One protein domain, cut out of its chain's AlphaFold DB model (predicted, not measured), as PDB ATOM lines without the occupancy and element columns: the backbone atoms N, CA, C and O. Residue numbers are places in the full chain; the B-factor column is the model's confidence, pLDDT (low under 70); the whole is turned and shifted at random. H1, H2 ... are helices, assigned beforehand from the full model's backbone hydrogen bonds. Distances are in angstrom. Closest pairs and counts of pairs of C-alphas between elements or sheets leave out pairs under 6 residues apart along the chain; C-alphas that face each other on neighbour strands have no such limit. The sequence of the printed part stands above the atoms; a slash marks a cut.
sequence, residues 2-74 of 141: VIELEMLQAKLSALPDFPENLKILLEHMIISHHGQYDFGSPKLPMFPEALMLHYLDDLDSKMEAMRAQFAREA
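AT A GLANCE: This is residues 2 to 74 of the 141 residues of an uncharacterized protein of Acidobacteriales bacterium (UniProt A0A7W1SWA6). A short helical hairpin, H1 and H2, makes a small body with the first part of the long helix H3, which packs on the last residues of H2; residues 59 to 74, of which 59 to 72 belong to H3, stick out as an arm. The 73 printed residues, with three named helices in the order H1, H2, H3 and no named strand, are all helix in class. The whole is loose, with a radius of gyration of the C-alphas of 15.5 A, and spans 52 by 24 by 19 A, the arm adding to its length.

IN THESE COORDINATES: H1, residues 2 to 12, begins at C-alpha 2 (-7.625, 5.193, 29.773) and is 15.3 A long from first to last C-alpha. H2, residues 20 to 32, measures 18.2 A. H3, residues 48 to 72, measures 36.3 A and ends at C-alpha 72 (12.807, -16.280, 43.847).

HOW THE PARTS SIT: H1 and H2 form a hairpin and touch, closest at the C-alphas of Leu 5 and Glu 27, 6.6 A, at a shallow tilt of 22 degrees, opposite ways. H2, with residues 28 to 32 alone, touches residues 49 to 54 of H3, closest at the C-alphas of Met 29 and Ala 50, 4.9 A; they run the same way at a steep tilt of 36 degrees, only just steep. H1 and H3 are apart. In H1, H2 and H3 every O i to N i+4 pair is within hydrogen-bond range.

THE WHOLE: The C-alphas farthest apart, of Asp 17 and Ala 74, are 51.9 A apart. The printed part has no cut. The link from H2 to H3 is long, 15 residues. No printed residue is under 70 in pLDDT.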
ATOM      1  N   VAL A   2      -7.014   4.639  31.020       81.19
ATOM      2  CA  VAL A   2      -7.625   5.193  29.773       81.19
ATOM      3  C   VAL A   2      -7.867   4.107  28.719       81.19
ATOM      4  O   VAL A   2      -8.956   4.024  28.164       81.19
ATOM      5  N   ILE A   3      -6.894   3.212  28.526       89.06
ATOM      6  CA  ILE A   3      -6.999   2.108  27.562       89.06
ATOM      7  C   ILE A   3      -8.109   1.117  27.956       89.06
ATOM      8  O   ILE A   3      -8.880   0.694  27.104       89.06
ATOM      9  N   GLU A   4      -8.241   0.764  29.240       90.62
ATOM     10  CA  GLU A   4      -9.316  -0.126  29.718       90.62
ATOM     11  C   GLU A   4     -10.704   0.475  29.483       90.62
ATOM     12  O   GLU A   4     -11.623  -0.237  29.076       90.62
ATOM     13  N   LEU A   5     -10.853   1.783  29.715       91.81
ATOM     14  CA  LEU A   5     -12.108   2.486  29.475       91.81
ATOM     15  C   LEU A   5     -12.448   2.504  27.980       91.81
ATOM     16  O   LEU A   5     -13.579   2.193  27.614       91.81
ATOM     17  N   GLU A   6     -11.471   2.782  27.114       93.12
ATOM     18  CA  GLU A   6     -11.643   2.715  25.656       93.12
ATOM     19  C   GLU A   6     -12.020   1.300  25.193       93.12
ATOM     20  O   GLU A   6     -12.924   1.131  24.373       93.12
ATOM     21  N   MET A   7     -11.381   0.267  25.751       94.50
ATOM     22  CA  MET A   7     -11.711  -1.130  25.461       94.50
ATOM     23  C   MET A   7     -13.135  -1.485  25.896       94.50
ATOM     24  O   MET A   7     -13.853  -2.140  25.135       94.50
ATOM     25  N   LEU A   8     -13.568  -1.046  27.083       93.75
ATOM     26  CA  LEU A   8     -14.948  -1.225  27.537       93.75
ATOM     27  C   LEU A   8     -15.918  -0.525  26.580       93.75
ATOM     28  O   LEU A   8     -16.864  -1.150  26.103       93.75
ATOM     29  N   GLN A   9     -15.668   0.740  26.252       93.50
ATOM     30  CA  GLN A   9     -16.530   1.528  25.371       93.50
ATOM     31  C   GLN A   9     -16.630   0.923  23.967       93.50
ATOM     32  O   GLN A   9     -17.726   0.842  23.411       93.50
ATOM     33  N   ALA A  10     -15.523   0.416  23.420       94.25
ATOM     34  CA  ALA A  10     -15.508  -0.295  22.143       94.25
ATOM     35  C   ALA A  10     -16.321  -1.601  22.175       94.25
ATOM     36  O   ALA A  10     -16.885  -2.005  21.159       94.25
ATOM     37  N   LYS A  11     -16.398  -2.277  23.327       94.31
ATOM     38  CA  LYS A  11     -17.250  -3.464  23.497       94.31
ATOM     39  C   LYS A  11     -18.718  -3.095  23.671       94.31
ATOM     40  O   LYS A  11     -19.571  -3.755  23.086       94.31
ATOM     41  N   LEU A  12     -19.011  -2.043  24.432       93.62
ATOM     42  CA  LEU A  12     -20.377  -1.573  24.654       93.62
ATOM     43  C   LEU A  12     -21.009  -1.011  23.375       93.62
ATOM     44  O   LEU A  12     -22.197  -1.218  23.157       93.62
ATOM     45  N   SER A  13     -20.236  -0.379  22.486       91.31
ATOM     46  CA  SER A  13     -20.751   0.115  21.198       91.31
ATOM     47  C   SER A  13     -21.218  -1.000  20.252       91.31
ATOM     48  O   SER A  13     -22.044  -0.756  19.376       91.31
ATOM     49  N   ALA A  14     -20.739  -2.232  20.450       94.31
ATOM     50  CA  ALA A  14     -21.209  -3.414  19.731       94.31
ATOM     51  C   ALA A  14     -22.514  -4.004  20.312       94.31
ATOM     52  O   ALA A  14     -23.034  -4.975  19.762       94.31
ATOM     53  N   LEU A  15     -23.041  -3.445  21.410       94.38
ATOM     54  CA  LEU A  15     -24.251  -3.893  22.104       94.38
ATOM     55  C   LEU A  15     -25.334  -2.793  22.040       94.38
ATOM     56  O   LEU A  15     -25.393  -1.944  22.930       94.38
ATOM     57  N   PRO A  16     -26.199  -2.787  21.005       86.56
ATOM     58  CA  PRO A  16     -27.093  -1.659  20.708       86.56
ATOM     59  C   PRO A  16     -28.155  -1.365  21.782       86.56
ATOM     60  O   PRO A  16     -28.599  -0.227  21.879       86.56
ATOM     61  N   ASP A  17     -28.513  -2.347  22.615       93.38
ATOM     62  CA  ASP A  17     -29.550  -2.223  23.653       93.38
ATOM     63  C   ASP A  17     -28.979  -2.295  25.083       93.38
ATOM     64  O   ASP A  17     -29.657  -2.711  26.027       93.38
ATOM     65  N   PHE A  18     -27.703  -1.939  25.269       95.06
ATOM     66  CA  PHE A  18     -27.088  -1.986  26.593       95.06
ATOM     67  C   PHE A  18     -27.652  -0.887  27.524       95.06
ATOM     68  O   PHE A  18     -27.667   0.284  27.140       95.06
ATOM     69  N   PRO A  19     -28.085  -1.205  28.762       96.56
ATOM     70  CA  PRO A  19     -28.672  -0.209  29.659       96.56
ATOM     71  C   PRO A  19     -27.677   0.888  30.071       96.56
ATOM     72  O   PRO A  19     -26.638   0.598  30.665       96.56
ATOM     73  N   GLU A  20     -28.032   2.158  29.853       94.19
ATOM     74  CA  GLU A  20     -27.132   3.296  30.118       94.19
ATOM     75  C   GLU A  20     -26.694   3.379  31.590       94.19
ATOM     76  O   GLU A  20     -25.518   3.574  31.885       94.19
ATOM     77  N   ASN A  21     -27.610   3.141  32.535       96.44
ATOM     78  CA  ASN A  21     -27.274   3.153  33.963       96.44
ATOM     79  C   ASN A  21     -26.239   2.077  34.319       96.44
ATOM     80  O   ASN A  21     -25.347   2.321  35.127       96.44
ATOM     81  N   LEU A  22     -26.337   0.891  33.707       96.00
ATOM     82  CA  LEU A  22     -25.378  -0.185  33.943       96.00
ATOM     83  C   LEU A  22     -24.017   0.148  33.326       96.00
ATOM     84  O   LEU A  22     -22.986  -0.172  33.913       96.00
ATOM     85  N   LYS A  23     -24.003   0.838  32.181       95.94
ATOM     86  CA  LYS A  23     -22.767   1.309  31.543       95.94
ATOM     87  C   LYS A  23     -22.028   2.275  32.456       95.94
ATOM     88  O   LYS A  23     -20.842   2.075  32.684       95.94
ATOM     89  N   ILE A  24     -22.736   3.234  33.047       96.06
ATOM     90  CA  ILE A  24     -22.152   4.184  34.004       96.06
ATOM     91  C   ILE A  24     -21.542   3.447  35.206       96.06
ATOM     92  O   ILE A  24     -20.435   3.777  35.630       96.06
ATOM     93  N   LEU A  25     -22.227   2.428  35.743       97.38
ATOM     94  CA  LEU A  25     -21.681   1.621  36.841       97.38
ATOM     95  C   LEU A  25     -20.403   0.883  36.417       97.38
ATOM     96  O   LEU A  25     -19.410   0.941  37.137       97.38
ATOM     97  N   LEU A  26     -20.385   0.243  35.244       96.56
ATOM     98  CA  LEU A  26     -19.195  -0.451  34.737       96.56
ATOM     99  C   LEU A  26     -18.018   0.498  34.497       96.56
ATOM    100  O   LEU A  26     -16.897   0.201  34.909       96.56
ATOM    101  N   GLU A  27     -18.267   1.650  33.874       95.44
ATOM    102  CA  GLU A  27     -17.246   2.679  33.674       95.44
ATOM    103  C   GLU A  27     -16.686   3.147  35.024       95.44
ATOM    104  O   GLU A  27     -15.467   3.231  35.175       95.44
ATOM    105  N   HIS A  28     -17.545   3.362  36.033       96.19
ATOM    106  CA  HIS A  28     -17.109   3.713  37.389       96.19
ATOM    107  C   HIS A  28     -16.246   2.618  38.025       96.19
ATOM    108  O   HIS A  28     -15.230   2.941  38.639       96.19
ATOM    109  N   MET A  29     -16.606   1.337  37.874       96.19
ATOM    110  CA  MET A  29     -15.785   0.224  38.378       96.19
ATOM    111  C   MET A  29     -14.377   0.277  37.781       96.19
ATOM    112  O   MET A  29     -13.408   0.262  38.536       96.19
ATOM    113  N   ILE A  30     -14.251   0.436  36.459       94.56
ATOM    114  CA  ILE A  30     -12.942   0.517  35.792       94.56
ATOM    115  C   ILE A  30     -12.153   1.734  36.265       94.56
ATOM    116  O   ILE A  30     -10.981   1.609  36.592       94.56
ATOM    117  N   ILE A  31     -12.756   2.919  36.350       94.31
ATOM    118  CA  ILE A  31     -11.976   4.111  36.709       94.31
ATOM    119  C   ILE A  31     -11.684   4.239  38.209       94.31
ATOM    120  O   ILE A  31     -10.954   5.149  38.596       94.31
ATOM    121  N   SER A  32     -12.296   3.408  39.058       94.75
ATOM    122  CA  SER A  32     -12.136   3.487  40.514       94.75
ATOM    123  C   SER A  32     -11.462   2.277  41.159       94.75
ATOM    124  O   SER A  32     -11.165   2.340  42.351       94.75
ATOM    125  N   HIS A  33     -11.192   1.195  40.415       93.56
ATOM    126  CA  HIS A  33     -10.709  -0.069  40.991       93.56
ATOM    127  C   HIS A  33      -9.341   0.019  41.688       93.56
ATOM    128  O   HIS A  33      -9.091  -0.752  42.604       93.56
ATOM    129  N   HIS A  34      -8.477   0.983  41.359       90.62
ATOM    130  CA  HIS A  34      -7.235   1.189  42.121       90.62
ATOM    131  C   HIS A  34      -7.478   1.805  43.512       90.62
ATOM    132  O   HIS A  34      -6.592   1.805  44.362       90.62
ATOM    133  N   GLY A  35      -8.680   2.324  43.770       84.50
ATOM    134  CA  GLY A  35      -9.209   2.631  45.100       84.50
ATOM    135  C   GLY A  35      -8.657   3.857  45.810       84.50
ATOM    136  O   GLY A  35      -9.335   4.393  46.684       84.50
ATOM    137  N   GLN A  36      -7.471   4.333  45.441       83.56
ATOM    138  CA  GLN A  36      -6.841   5.523  46.013       83.56
ATOM    139  C   GLN A  36      -6.244   6.392  44.910       83.56
ATOM    140  O   GLN A  36      -5.735   5.884  43.908       83.56
ATOM    141  N   TYR A  37      -6.270   7.710  45.111       82.31
ATOM    142  CA  TYR A  37      -5.668   8.658  44.171       82.31
ATOM    143  C   TYR A  37      -4.169   8.392  43.982       82.31
ATOM    144  O   TYR A  37      -3.681   8.413  42.854       82.31
ATOM    145  N   ASP A  38      -3.475   8.032  45.063       80.88
ATOM    146  CA  ASP A  38      -2.042   7.714  45.053       80.88
ATOM    147  C   ASP A  38      -1.720   6.432  44.268       80.88
ATOM    148  O   ASP A  38      -0.618   6.281  43.747       80.88
ATOM    149  N   PHE A  39      -2.695   5.529  44.123       78.19
ATOM    150  CA  PHE A  39      -2.585   4.308  43.320       78.19
ATOM    151  C   PHE A  39      -3.025   4.515  41.862       78.19
ATOM    152  O   PHE A  39      -3.184   3.554  41.115       78.19
ATOM    153  N   GLY A  40      -3.215   5.767  41.434       78.94
ATOM    154  CA  GLY A  40      -3.575   6.108  40.057       78.94
ATOM    155  C   GLY A  40      -5.076   6.080  39.775       78.94
ATOM    156  O   GLY A  40      -5.475   6.177  38.612       78.94
ATOM    157  N   SER A  41      -5.914   5.984  40.813       84.62
ATOM    158  CA  SER A  41      -7.369   6.033  40.671       84.62
ATOM    159  C   SER A  41      -7.865   7.480  40.540       84.62
ATOM    160  O   SER A  41      -7.778   8.234  41.504       84.62
ATOM    161  N   PRO A  42      -8.448   7.922  39.414       86.25
ATOM    162  CA  PRO A  42      -9.041   9.255  39.284       86.25
ATOM    163  C   PRO A  42     -10.325   9.426  40.102       86.25
ATOM    164  O   PRO A  42     -10.786  10.557  40.269       86.25
ATOM    165  N   LYS A  43     -10.928   8.332  40.587       91.12
ATOM    166  CA  LYS A  43     -12.099   8.329  41.473       91.12
ATOM    167  C   LYS A  43     -11.970   7.263  42.554       91.12
ATOM    168  O   LYS A  43     -11.322   6.244  42.355       91.12
ATOM    169  N   LEU A  44     -12.641   7.481  43.682       94.50
ATOM    170  CA  LEU A  44     -12.800   6.458  44.716       94.50
ATOM    171  C   LEU A  44     -13.965   5.509  44.366       94.50
ATOM    172  O   LEU A  44     -14.892   5.921  43.659       94.50
ATOM    173  N   PRO A  45     -13.962   4.256  44.852       96.06
ATOM    174  CA  PRO A  45     -15.095   3.349  44.704       96.06
ATOM    175  C   PRO A  45     -16.308   3.897  45.470       96.06
ATOM    176  O   PRO A  45     -16.198   4.222  46.650       96.06
ATOM    177  N   MET A  46     -17.463   4.038  44.807       96.38
ATOM    178  CA  MET A  46     -18.634   4.745  45.372       96.38
ATOM    179  C   MET A  46     -19.825   3.834  45.690       96.38
ATOM    180  O   MET A  46     -20.833   4.304  46.212       96.38
ATOM    181  N   PHE A  47     -19.730   2.544  45.377       97.94
ATOM    182  CA  PHE A  47     -20.783   1.556  45.606       97.94
ATOM    183  C   PHE A  47     -20.179   0.178  45.918       97.94
ATOM    184  O   PHE A  47     -18.984  -0.022  45.670       97.94
ATOM    185  N   PRO A  48     -20.965  -0.760  46.485       98.12
ATOM    186  CA  PRO A  48     -20.447  -2.008  47.047       98.12
ATOM    187  C   PRO A  48     -19.617  -2.836  46.066       98.12
ATOM    188  O   PRO A  48     -18.534  -3.294  46.417       98.12
ATOM    189  N   GLU A  49     -20.084  -2.989  44.831       98.00
ATOM    190  CA  GLU A  49     -19.419  -3.796  43.810       98.00
ATOM    191  C   GLU A  49     -18.083  -3.176  43.375       98.00
ATOM    192  O   GLU A  49     -17.097  -3.896  43.227       98.00
ATOM    193  N   ALA A  50     -18.008  -1.847  43.237       97.25
ATOM    194  CA  ALA A  50     -16.753  -1.155  42.939       97.25
ATOM    195  C   ALA A  50     -15.754  -1.264  44.102       97.25
ATOM    196  O   ALA A  50     -14.564  -1.475  43.876       97.25
ATOM    197  N   LEU A  51     -16.231  -1.134  45.345       97.00
ATOM    198  CA  LEU A  51     -15.382  -1.261  46.531       97.00
ATOM    199  C   LEU A  51     -14.843  -2.688  46.678       97.00
ATOM    200  O   LEU A  51     -13.666  -2.880  46.968       97.00
ATOM    201  N   MET A  52     -15.695  -3.685  46.437       98.06
ATOM    202  CA  MET A  52     -15.305  -5.091  46.430       98.06
ATOM    203  C   MET A  52     -14.246  -5.362  45.360       98.06
ATOM    204  O   MET A  52     -13.226  -5.974  45.665       98.06
ATOM    205  N   LEU A  53     -14.460  -4.879  44.129       96.44
ATOM    206  CA  LEU A  53     -13.495  -5.037  43.041       96.44
ATOM    207  C   LEU A  53     -12.131  -4.451  43.419       96.44
ATOM    208  O   LEU A  53     -11.122  -5.118  43.219       96.44
ATOM    209  N   HIS A  54     -12.110  -3.253  44.007       95.50
ATOM    210  CA  HIS A  54     -10.865  -2.635  44.454       95.50
ATOM    211  C   HIS A  54     -10.086  -3.526  45.429       95.50
ATOM    212  O   HIS A  54      -8.893  -3.764  45.240       95.50
ATOM    213  N   TYR A  55     -10.753  -4.048  46.458       96.94
ATOM    214  CA  TYR A  55     -10.074  -4.905  47.427       96.94
ATOM    215  C   TYR A  55      -9.629  -6.239  46.837       96.94
ATOM    216  O   TYR A  55      -8.599  -6.763  47.256       96.94
ATOM    217  N   LEU A  56     -10.376  -6.792  45.880       97.31
ATOM    218  CA  LEU A  56      -9.971  -8.013  45.185       97.31
ATOM    219  C   LEU A  56      -8.713  -7.790  44.338       97.31
ATOM    220  O   LEU A  56      -7.815  -8.626  44.381       97.31
ATOM    221  N   ASP A  57      -8.627  -6.665  43.630       94.56
ATOM    222  CA  ASP A  57      -7.470  -6.294  42.806       94.56
ATOM    223  C   ASP A  57      -6.199  -6.059  43.649       94.56
ATOM    224  O   ASP A  57      -5.129  -6.615  43.375       94.56
ATOM    225  N   ASP A  58      -6.330  -5.308  44.748       94.38
ATOM    226  CA  ASP A  58      -5.234  -5.064  45.695       94.38
ATOM    227  C   ASP A  58      -4.776  -6.360  46.390       94.38
ATOM    228  O   ASP A  58      -3.574  -6.605  46.555       94.38
ATOM    229  N   LEU A  59      -5.725  -7.221  46.769       96.69
ATOM    230  CA  LEU A  59      -5.417  -8.521  47.353       96.69
ATOM    231  C   LEU A  59      -4.669  -9.413  46.360       96.69
ATOM    232  O   LEU A  59      -3.659 -10.006  46.743       96.69
ATOM    233  N   ASP A  60      -5.129  -9.505  45.110       96.19
ATOM    234  CA  ASP A  60      -4.486 -10.335  44.088       96.19
ATOM    235  C   ASP A  60      -3.036  -9.898  43.852       96.19
ATOM    236  O   ASP A  60      -2.116 -10.716  43.941       96.19
ATOM    237  N   SER A  61      -2.811  -8.588  43.716       95.06
ATOM    238  CA  SER A  61      -1.474  -8.005  43.569       95.06
ATOM    239  C   SER A  61      -0.541  -8.361  44.735       95.06
ATOM    240  O   SER A  61       0.623  -8.725  44.534       95.06
ATOM    241  N   LYS A  62      -1.040  -8.305  45.977       96.12
ATOM    242  CA  LYS A  62      -0.257  -8.668  47.172       96.12
ATOM    243  C   LYS A  62       0.027 -10.163  47.245       96.12
ATOM    244  O   LYS A  62       1.139 -10.554  47.606       96.12
ATOM    245  N   MET A  63      -0.951 -10.996  46.899       97.56
ATOM    246  CA  MET A  63      -0.775 -12.446  46.858       97.56
ATOM    247  C   MET A  63       0.249 -12.842  45.797       97.56
ATOM    248  O   MET A  63       1.102 -13.692  46.061       97.56
ATOM    249  N   GLU A  64       0.229 -12.189  44.638       97.50
ATOM    250  CA  GLU A  64       1.216 -12.427  43.592       97.50
ATOM    251  C   GLU A  64       2.617 -11.963  43.999       97.50
ATOM    252  O   GLU A  64       3.586 -12.698  43.807       97.50
ATOM    253  N   ALA A  65       2.735 -10.819  44.680       96.94
ATOM    254  CA  ALA A  65       4.008 -10.383  45.254       96.94
ATOM    255  C   ALA A  65       4.589 -11.413  46.246       96.94
ATOM    256  O   ALA A  65       5.803 -11.637  46.251       96.94
ATOM    257  N   MET A  66       3.744 -12.075  47.049       96.81
ATOM    258  CA  MET A  66       4.186 -13.162  47.933       96.81
ATOM    259  C   MET A  66       4.665 -14.382  47.134       96.81
ATOM    260  O   MET A  66       5.767 -14.873  47.386       96.81
ATOM    261  N   ARG A  67       3.883 -14.848  46.148       96.25
ATOM    262  CA  ARG A  67       4.254 -16.002  45.303       96.25
ATOM    263  C   ARG A  67       5.568 -15.764  44.566       96.25
ATOM    264  O   ARG A  67       6.446 -16.625  44.592       96.25
ATOM    265  N   ALA A  68       5.726 -14.587  43.968       96.44
ATOM    266  CA  ALA A  68       6.937 -14.207  43.252       96.44
ATOM    267  C   ALA A  68       8.169 -14.178  44.172       96.44
ATOM    268  O   ALA A  68       9.244 -14.624  43.767       96.44
ATOM    269  N   GLN A  69       8.029 -13.695  45.414       96.25
ATOM    270  CA  GLN A  69       9.128 -13.708  46.385       96.25
ATOM    271  C   GLN A  69       9.523 -15.136  46.772       96.25
ATOM    272  O   GLN A  69      10.706 -15.469  46.744       96.25
ATOM    273  N   PHE A  70       8.546 -15.991  47.086       95.56
ATOM    274  CA  PHE A  70       8.818 -17.385  47.441       95.56
ATOM    275  C   PHE A  70       9.458 -18.160  46.286       95.56
ATOM    276  O   PHE A  70      10.376 -18.940  46.514       95.56
ATOM    277  N   ALA A  71       9.035 -17.908  45.045       94.19
ATOM    278  CA  ALA A  71       9.648 -18.517  43.869       94.19
ATOM    279  C   ALA A  71      11.110 -18.077  43.675       94.19
ATOM    280  O   ALA A  71      11.954 -18.896  43.320       94.19
ATOM    281  N   ARG A  72      11.429 -16.800  43.932       93.88
ATOM    282  CA  ARG A  72      12.807 -16.280  43.847       93.88
ATOM    283  C   ARG A  72      13.739 -16.871  44.897       93.88
ATOM    284  O   ARG A  72      14.912 -17.067  44.613       93.88
ATOM    285  N   GLU A  73      13.227 -17.135  46.094       93.25
ATOM    286  CA  GLU A  73      14.005 -17.682  47.213       93.25
ATOM    287  C   GLU A  73      13.775 -19.188  47.410       93.25
ATOM    288  O   GLU A  73      14.035 -19.731  48.484       93.25
ATOM    289  N   ALA A  74      13.322 -19.889  46.367       87.94
ATOM    290  CA  ALA A  74      13.015 -21.313  46.435       87.94
ATOM    291  C   ALA A  74      14.237 -22.184  46.797       87.94
ATOM    292  O   ALA A  74      14.070 -23.272  47.340       87.94
TER     293      ALA A  74